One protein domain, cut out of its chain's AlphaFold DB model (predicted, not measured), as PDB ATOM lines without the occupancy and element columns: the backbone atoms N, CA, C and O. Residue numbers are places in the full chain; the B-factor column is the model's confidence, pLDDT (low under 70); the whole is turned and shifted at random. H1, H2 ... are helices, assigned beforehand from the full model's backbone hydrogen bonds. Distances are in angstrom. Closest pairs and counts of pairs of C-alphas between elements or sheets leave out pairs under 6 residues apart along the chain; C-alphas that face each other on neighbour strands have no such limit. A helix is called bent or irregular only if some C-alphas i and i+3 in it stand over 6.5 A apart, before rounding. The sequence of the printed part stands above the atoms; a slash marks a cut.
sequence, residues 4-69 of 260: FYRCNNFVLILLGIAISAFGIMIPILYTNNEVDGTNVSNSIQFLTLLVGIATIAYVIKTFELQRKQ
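AT A GLANCE: This is residues 4 to 69 of the 260 residues of an uncharacterized protein of Sphingobacterium gobiense (UniProt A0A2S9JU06). Two long helices, H2 and H1, lie side by side and run opposite ways as a long helical hairpin, with the turn between them, residues 32 to 36, at one end of the rod. Residues 31 to 38 stick out at that end. The printed part has 66 residues with two named helices, H1 then H2, and no named strand: all helix. It is only just loose, close to extended, with a radius of gyration of the C-alphas of 15.9 A and spans of 55 by 18 by 6 A.

IN THESE COORDINATES: H2, residues 37 to 69, is the longest helix, 47.8 A from C-alpha 37 at (33.809, 60.585, 228.885) to C-alpha 69 at (43.766, 96.634, 199.196). H1, residues 4 to 31, measures 41.7 A and begins with C-alpha 4 at (45.850, 85.200, 199.053). H1 is neither bent nor irregular, but only just: C-alphas 24 and 27 are 6.1 A apart.

HOW THE PARTS SIT: H2 and H1 form a helical hairpin and touch, with 7 pairs of C-alphas within 8 A. Their closest C-alphas, those of Tyr 58 and Val 11, are 7.2 A apart. They run opposite ways at a shallow tilt of 4 degrees. In H2 every O i to N i+4 pair is within hydrogen-bond range; in H1, 22 of 24 are.

THE WHOLE: The two farthest C-alphas, those of Asn 33 and Gln 69, are 55.0 A apart. The printed part has no cut, and the link from H1 to H2 is tight. Mean pLDDT of the printed part is 76.2; residues 4 to 7 and 28 to 37 are under 70.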
ATOM      1  N   PHE A   4      47.141  85.494 198.431       61.50
ATOM      2  CA  PHE A   4      45.850  85.200 199.053       61.50
ATOM      3  C   PHE A   4      45.459  83.716 198.946       61.50
ATOM      4  O   PHE A   4      45.194  83.081 199.962       61.50
ATOM      5  N   TYR A   5      45.524  83.121 197.748       67.25
ATOM      6  CA  TYR A   5      45.180  81.708 197.550       67.25
ATOM      7  C   TYR A   5      46.145  80.770 198.271       67.25
ATOM      8  O   TYR A   5      45.725  79.740 198.778       67.25
ATOM      9  N   ARG A   6      47.430  81.127 198.375       67.81
ATOM     10  CA  ARG A   6      48.402  80.312 199.122       67.81
ATOM     11  C   ARG A   6      48.110  80.303 200.624       67.81
ATOM     12  O   ARG A   6      48.199  79.249 201.240       67.81
ATOM     13  N   CYS A   7      47.741  81.449 201.197       66.19
ATOM     14  CA  CYS A   7      47.411  81.547 202.620       66.19
ATOM     15  C   CYS A   7      46.064  80.877 202.935       66.19
ATOM     16  O   CYS A   7      45.974  80.119 203.896       66.19
ATOM     17  N   ASN A   8      45.059  81.066 202.073       71.69
ATOM     18  CA  ASN A   8      43.761  80.407 202.205       71.69
ATOM     19  C   ASN A   8      43.891  78.878 202.084       71.69
ATOM     20  O   ASN A   8      43.395  78.147 202.933       71.69
ATOM     21  N   ASN A   9      44.648  78.391 201.096       75.69
ATOM     22  CA  ASN A   9      44.898  76.959 200.937       75.69
ATOM     23  C   ASN A   9      45.663  76.380 202.132       75.69
ATOM     24  O   ASN A   9      45.350  75.280 202.557       75.69
ATOM     25  N   PHE A  10      46.625  77.109 202.708       76.44
ATOM     26  CA  PHE A  10      47.352  76.648 203.894       76.44
ATOM     27  C   PHE A  10      46.437  76.481 205.117       76.44
ATOM     28  O   PHE A  10      46.500  75.455 205.789       76.44
ATOM     29  N   VAL A  11      45.548  77.447 205.378       74.12
ATOM     30  CA  VAL A  11      44.579  77.354 206.483       74.12
ATOM     31  C   VAL A  11      43.574  76.226 206.241       74.12
ATOM     32  O   VAL A  11      43.312  75.452 207.155       74.12
ATOM     33  N   LEU A  12      43.076  76.072 205.010       78.44
ATOM     34  CA  LEU A  12      42.185  74.967 204.636       78.44
ATOM     35  C   LEU A  12      42.862  73.597 204.771       78.44
ATOM     36  O   LEU A  12      42.229  72.651 205.229       78.44
ATOM     37  N   ILE A  13      44.150  73.492 204.428       80.62
ATOM     38  CA  ILE A  13      44.946  72.273 204.618       80.62
ATOM     39  C   ILE A  13      45.094  71.957 206.111       80.62
ATOM     40  O   ILE A  13      44.881  70.815 206.503       80.62
ATOM     41  N   LEU A  14      45.397  72.948 206.958       76.88
ATOM     42  CA  LEU A  14      45.490  72.747 208.410       76.88
ATOM     43  C   LEU A  14      44.154  72.312 209.026       76.88
ATOM     44  O   LEU A  14      44.131  71.398 209.847       76.88
ATOM     45  N   LEU A  15      43.047  72.922 208.598       78.88
ATOM     46  CA  LEU A  15      41.696  72.532 209.011       78.88
ATOM     47  C   LEU A  15      41.361  71.110 208.553       78.88
ATOM     48  O   LEU A  15      40.857  70.313 209.341       78.88
ATOM     49  N   GLY A  16      41.706  70.766 207.310       81.19
ATOM     50  CA  GLY A  16      41.553  69.418 206.773       81.19
ATOM     51  C   GLY A  16      42.341  68.382 207.576       81.19
ATOM     52  O   GLY A  16      41.781  67.353 207.948       81.19
ATOM     53  N   ILE A  17      43.602  68.668 207.917       81.38
ATOM     54  CA  ILE A  17      44.444  67.795 208.752       81.38
ATOM     55  C   ILE A  17      43.839  67.633 210.153       81.38
ATOM     56  O   ILE A  17      43.754  66.511 210.644       81.38
ATOM     57  N   ALA A  18      43.373  68.719 210.778       76.06
ATOM     58  CA  ALA A  18      42.769  68.678 212.110       76.06
ATOM     59  C   ALA A  18      41.477  67.840 212.144       76.06
ATOM     60  O   ALA A  18      41.311  67.000 213.028       76.06
ATOM     61  N   ILE A  19      40.596  68.013 211.153       80.69
ATOM     62  CA  ILE A  19      39.356  67.230 211.022       80.69
ATOM     63  C   ILE A  19      39.677  65.754 210.755       80.69
ATOM     64  O   ILE A  19      39.075  64.875 211.367       80.69
ATOM     65  N   SER A  20      40.653  65.474 209.885       82.50
ATOM     66  CA  SER A  20      41.069  64.104 209.552       82.50
ATOM     67  C   SER A  20      41.652  63.381 210.767       82.50
ATOM     68  O   SER A  20      41.280  62.245 211.051       82.50
ATOM     69  N   ALA A  21      42.524  64.054 211.524       79.38
ATOM     70  CA  ALA A  21      43.106  63.517 212.750       79.38
ATOM     71  C   ALA A  21      42.023  63.200 213.793       79.38
ATOM     72  O   ALA A  21      42.062  62.142 214.417       79.38
ATOM     73  N   PHE A  22      41.020  64.069 213.930       74.06
ATOM     74  CA  PHE A  22      39.895  63.841 214.834       74.06
ATOM     75  C   PHE A  22      39.005  62.673 214.379       74.06
ATOM     76  O   PHE A  22      38.634  61.825 215.189       74.06
ATOM     77  N   GLY A  23      38.732  62.576 213.074       79.19
ATOM     78  CA  GLY A  23      37.976  61.470 212.479       79.19
ATOM     79  C   GLY A  23      38.641  60.101 212.661       79.19
ATOM     80  O   GLY A  23      37.938  59.105 212.781       79.19
ATOM     81  N   ILE A  24      39.977  60.052 212.740       79.69
ATOM     82  CA  ILE A  24      40.745  58.830 213.040       79.69
ATOM     83  C   ILE A  24      40.786  58.549 214.552       79.69
ATOM     84  O   ILE A  24      40.759  57.392 214.966       79.69
ATOM     85  N   MET A  25      40.824  59.591 215.388       73.38
ATOM     86  CA  MET A  25      40.915  59.454 216.846       73.38
ATOM     87  C   MET A  25      39.621  58.907 217.470       73.38
ATOM     88  O   MET A  25      39.697  58.101 218.393       73.38
ATOM     89  N   ILE A  26      38.444  59.290 216.954       71.31
ATOM     90  CA  ILE A  26      37.142  58.816 217.459       71.31
ATOM     91  C   ILE A  26      37.048  57.275 217.448       71.31
ATOM     92  O   ILE A  26      36.830  56.709 218.517       71.31
ATOM     93  N   PRO A  27      37.251  56.568 216.315       70.56
ATOM     94  CA  PRO A  27      37.226  55.108 216.286       70.56
ATOM     95  C   PRO A  27      38.186  54.476 217.293       70.56
ATOM     96  O   PRO A  27      37.781  53.571 218.007       70.56
ATOM     97  N   ILE A  28      39.422  54.985 217.394       69.75
ATOM     98  CA  ILE A  28      40.464  54.459 218.295       69.75
ATOM     99  C   ILE A  28      40.038  54.560 219.762       69.75
ATOM    100  O   ILE A  28      40.294  53.642 220.539       69.75
ATOM    101  N   LEU A  29      39.380  55.659 220.142       66.56
ATOM    102  CA  LEU A  29      38.841  55.823 221.489       66.56
ATOM    103  C   LEU A  29      37.700  54.833 221.752       66.56
ATOM    104  O   LEU A  29      37.668  54.246 222.825       66.56
ATOM    105  N   TYR A  30      36.821  54.588 220.774       65.88
ATOM    106  CA  TYR A  30      35.710  53.638 220.906       65.88
ATOM    107  C   TYR A  30      36.134  52.156 220.942       65.88
ATOM    108  O   TYR A  30      35.383  51.343 221.474       65.88
ATOM    109  N   THR A  31      37.306  51.779 220.413       66.75
ATOM    110  CA  THR A  31      37.791  50.381 220.448       66.75
ATOM    111  C   THR A  31      38.384  49.968 221.801       66.75
ATOM    112  O   THR A  31      38.503  48.775 222.076       66.75
ATOM    113  N   ASN A  32      38.766  50.927 222.648       58.03
ATOM    114  CA  ASN A  32      39.245  50.659 224.002       58.03
ATOM    115  C   ASN A  32      38.040  50.688 224.955       58.03
ATOM    116  O   ASN A  32      37.448  51.737 225.175       58.03
ATOM    117  N   ASN A  33      37.668  49.528 225.499       53.66
ATOM    118  CA  ASN A  33      36.394  49.253 226.190       53.66
ATOM    119  C   ASN A  33      36.095  50.051 227.486       53.66
ATOM    120  O   ASN A  33      35.129  49.735 228.174       53.66
ATOM    121  N   GLU A  34      36.849  51.101 227.803       59.00
ATOM    122  CA  GLU A  34      36.528  52.071 228.857       59.00
ATOM    123  C   GLU A  34      36.705  53.487 228.294       59.00
ATOM    124  O   GLU A  34      37.732  54.147 228.463       59.00
ATOM    125  N   VAL A  35      35.695  53.951 227.552       59.00
ATOM    126  CA  VAL A  35      35.627  55.343 227.096       59.00
ATOM    127  C   VAL A  35      35.289  56.217 228.297       59.00
ATOM    128  O   VAL A  35      34.124  56.463 228.602       59.00
ATOM    129  N   ASP A  36      36.320  56.699 228.982       65.12
ATOM    130  CA  ASP A  36      36.161  57.724 230.006       65.12
ATOM    131  C   ASP A  36      35.684  59.017 229.318       65.12
ATOM    132  O   ASP A  36      36.410  59.626 228.521       65.12
ATOM    133  N   GLY A  37      34.435  59.433 229.562       65.00
ATOM    134  CA  GLY A  37      33.809  60.585 228.885       65.00
ATOM    135  C   GLY A  37      34.589  61.900 229.053       65.00
ATOM    136  O   GLY A  37      34.503  62.806 228.221       65.00
ATOM    137  N   THR A  38      35.423  61.972 230.088       71.62
ATOM    138  CA  THR A  38      36.422  63.014 230.352       71.62
ATOM    139  C   THR A  38      37.487  63.116 229.259       71.62
ATOM    140  O   THR A  38      37.802  64.226 228.834       71.62
ATOM    141  N   ASN A  39      38.006  61.999 228.740       71.62
ATOM    142  CA  ASN A  39      39.029  62.008 227.687       71.62
ATOM    143  C   ASN A  39      38.468  62.531 226.360       71.62
ATOM    144  O   ASN A  39      39.090  63.376 225.718       71.62
ATOM    145  N   VAL A  40      37.252  62.112 225.998       72.88
ATOM    146  CA  VAL A  40      36.551  62.607 224.801       72.88
ATOM    147  C   VAL A  40      36.263  64.107 224.919       72.88
ATOM    148  O   VAL A  40      36.536  64.867 223.990       72.88
ATOM    149  N   SER A  41      35.775  64.555 226.082       77.19
ATOM    150  CA  SER A  41      35.542  65.978 226.359       77.19
ATOM    151  C   SER A  41      36.828  66.805 226.235       77.19
ATOM    152  O   SER A  41      36.833  67.844 225.572       77.19
ATOM    153  N   ASN A  42      37.938  66.334 226.808       75.88
ATOM    154  CA  ASN A  42      39.230  67.022 226.742       75.88
ATOM    155  C   ASN A  42      39.752  67.124 225.298       75.88
ATOM    156  O   ASN A  42      40.235  68.183 224.892       75.88
ATOM    157  N   SER A  43      39.603  66.069 224.491       74.00
ATOM    158  CA  SER A  43      39.978  66.085 223.071       74.00
ATOM    159  C   SER A  43      39.143  67.076 222.254       74.00
ATOM    160  O   SER A  43      39.694  67.792 221.416       74.00
ATOM    161  N   ILE A  44      37.835  67.173 222.515       77.69
ATOM    162  CA  ILE A  44      36.955  68.160 221.868       77.69
ATOM    163  C   ILE A  44      37.370  69.588 222.245       77.69
ATOM    164  O   ILE A  44      37.458  70.458 221.375       77.69
ATOM    165  N   GLN A  45      37.656  69.842 223.524       80.19
ATOM    166  CA  GLN A  45      38.103  71.157 223.993       80.19
ATOM    167  C   GLN A  45      39.440  71.557 223.360       80.19
ATOM    168  O   GLN A  45      39.590  72.690 222.898       80.19
ATOM    169  N   PHE A  46      40.386  70.619 223.253       77.69
ATOM    170  CA  PHE A  46      41.670  70.857 222.596       77.69
ATOM    171  C   PHE A  46      41.516  71.146 221.096       77.69
ATOM    172  O   PHE A  46      42.116  72.094 220.586       77.69
ATOM    173  N   LEU A  47      40.664  70.395 220.388       76.56
ATOM    174  CA  LEU A  47      40.362  70.664 218.980       76.56
ATOM    175  C   LEU A  47      39.731  72.049 218.804       76.56
ATOM    176  O   LEU A  47      40.130  72.808 217.922       76.56
ATOM    177  N   THR A  48      38.781  72.398 219.671       81.31
ATOM    178  CA  THR A  48      38.108  73.703 219.655       81.31
ATOM    179  C   THR A  48      39.112  74.837 219.856       81.31
ATOM    180  O   THR A  48      39.057  75.842 219.147       81.31
ATOM    181  N   LEU A  49      40.082  74.660 220.757       81.12
ATOM    182  CA  LEU A  49      41.170  75.610 220.971       81.12
ATOM    183  C   LEU A  49      42.051  75.764 219.721       81.12
ATOM    184  O   LEU A  49      42.326  76.890 219.304       81.12
ATOM    185  N   LEU A  50      42.450  74.659 219.083       78.12
ATOM    186  CA  LEU A  50      43.245  74.698 217.849       78.12
ATOM    187  C   LEU A  50      42.500  75.394 216.702       78.12
ATOM    188  O   LEU A  50      43.076  76.243 216.018       78.12
ATOM    189  N   VAL A  51      41.214  75.083 216.520       80.19
ATOM    190  CA  VAL A  51      40.359  75.746 215.526       80.19
ATOM    191  C   VAL A  51      40.208  77.233 215.851       80.19
ATOM    192  O   VAL A  51      40.292  78.064 214.945       80.19
ATOM    193  N   GLY A  52      40.061  77.596 217.128       83.88
ATOM    194  CA  GLY A  52      40.010  78.985 217.582       83.88
ATOM    195  C   GLY A  52      41.279  79.766 217.228       83.88
ATOM    196  O   GLY A  52      41.196  80.831 216.616       83.88
ATOM    197  N   ILE A  53      42.459  79.211 217.524       83.31
ATOM    198  CA  ILE A  53      43.754  79.820 217.178       83.31
ATOM    199  C   ILE A  53      43.894  79.983 215.658       83.31
ATOM    200  O   ILE A  53      44.263  81.061 215.183       83.31
ATOM    201  N   ALA A  54      43.562  78.945 214.884       78.62
ATOM    202  CA  ALA A  54      43.613  78.994 213.423       78.62
ATOM    203  C   ALA A  54      42.663  80.061 212.852       78.62
ATOM    204  O   ALA A  54      43.035  80.807 211.943       78.62
ATOM    205  N   THR A  55      41.465  80.183 213.428       84.25
ATOM    206  CA  THR A  55      40.467  81.187 213.042       84.25
ATOM    207  C   THR A  55      40.977  82.600 213.312       84.25
ATOM    208  O   THR A  55      40.927  83.446 212.422       84.25
ATOM    209  N   ILE A  56      41.540  82.858 214.496       84.38
ATOM    210  CA  ILE A  56      42.122  84.166 214.835       84.38
ATOM    211  C   ILE A  56      43.259  84.517 213.866       84.38
ATOM    212  O   ILE A  56      43.289  85.622 213.320       84.38
ATOM    213  N   ALA A  57      44.164  83.574 213.591       81.25
ATOM    214  CA  ALA A  57      45.263  83.785 212.650       81.25
ATOM    215  C   ALA A  57      44.761  84.114 211.231       81.25
ATOM    216  O   ALA A  57      45.285  85.022 210.577       81.25
ATOM    217  N   TYR A  58      43.718  83.418 210.769       81.88
ATOM    218  CA  TYR A  58      43.075  83.682 209.484       81.88
ATOM    219  C   TYR A  58      42.440  85.075 209.426       81.88
ATOM    220  O   TYR A  58      42.641  85.806 208.452       81.88
ATOM    221  N   VAL A  59      41.712  85.470 210.476       85.56
ATOM    222  CA  VAL A  59      41.078  86.792 210.568       85.56
ATOM    223  C   VAL A  59      42.130  87.898 210.510       85.56
ATOM    224  O   VAL A  59      41.987  88.821 209.711       85.56
ATOM    225  N   ILE A  60      43.228  87.778 211.266       86.69
ATOM    226  CA  ILE A  60      44.324  88.763 211.255       86.69
ATOM    227  C   ILE A  60      44.927  88.891 209.851       86.69
ATOM    228  O   ILE A  60      45.087  89.998 209.338       86.69
ATOM    229  N   LYS A  61      45.233  87.767 209.191       83.44
ATOM    230  CA  LYS A  61      45.813  87.788 207.840       83.44
ATOM    231  C   LYS A  61      44.861  88.376 206.806       83.44
ATOM    232  O   LYS A  61      45.292  89.131 205.934       83.44
ATOM    233  N   THR A  62      43.576  88.059 206.913       83.19
ATOM    234  CA  THR A  62      42.540  88.610 206.036       83.19
ATOM    235  C   THR A  62      42.412  90.116 206.233       83.19
ATOM    236  O   THR A  62      42.402  90.857 205.250       83.19
ATOM    237  N   PHE A  63      42.418  90.581 207.483       87.19
ATOM    238  CA  PHE A  63      42.399  92.001 207.816       87.19
ATOM    239  C   PHE A  63      43.614  92.746 207.242       87.19
ATOM    240  O   PHE A  63      43.451  93.782 206.602       87.19
ATOM    241  N   GLU A  64      44.830  92.204 207.387       87.50
ATOM    242  CA  GLU A  64      46.042  92.792 206.793       87.50
ATOM    243  C   GLU A  64      45.942  92.925 205.265       87.50
ATOM    244  O   GLU A  64      46.384  93.924 204.693       87.50
ATOM    245  N   LEU A  65      45.376  91.921 204.589       84.44
ATOM    246  CA  LEU A  65      45.223  91.918 203.133       84.44
ATOM    247  C   LEU A  65      44.163  92.919 202.668       84.44
ATOM    248  O   LEU A  65      44.426  93.684 201.741       84.44
ATOM    249  N   GLN A  66      43.007  92.953 203.330       82.94
ATOM    250  CA  GLN A  66      41.952  93.927 203.044       82.94
ATOM    251  C   GLN A  66      42.438  95.352 203.283       82.94
ATOM    252  O   GLN A  66      42.232  96.223 202.443       82.94
ATOM    253  N   ARG A  67      43.156  95.589 204.385       88.94
ATOM    254  CA  ARG A  67      43.744  96.896 204.679       88.94
ATOM    255  C   ARG A  67      44.671  97.363 203.556       88.94
ATOM    256  O   ARG A  67      44.534  98.493 203.102       88.94
ATOM    257  N   LYS A  68      45.564  96.495 203.066       85.75
ATOM    258  CA  LYS A  68      46.447  96.824 201.930       85.75
ATOM    259  C   LYS A  68      45.664  97.141 200.659       85.75
ATOM    260  O   LYS A  68      45.979  98.112 199.985       85.75
ATOM    261  N   GLN A  69      44.625  96.365 200.353       83.81
ATOM    262  CA  GLN A  69      43.766  96.634 199.196       83.81
ATOM    263  C   GLN A  69      43.048  97.983 199.307       83.81
ATOM    264  O   GLN A  69      42.951  98.704 198.319       83.81
TER     265      GLN A  69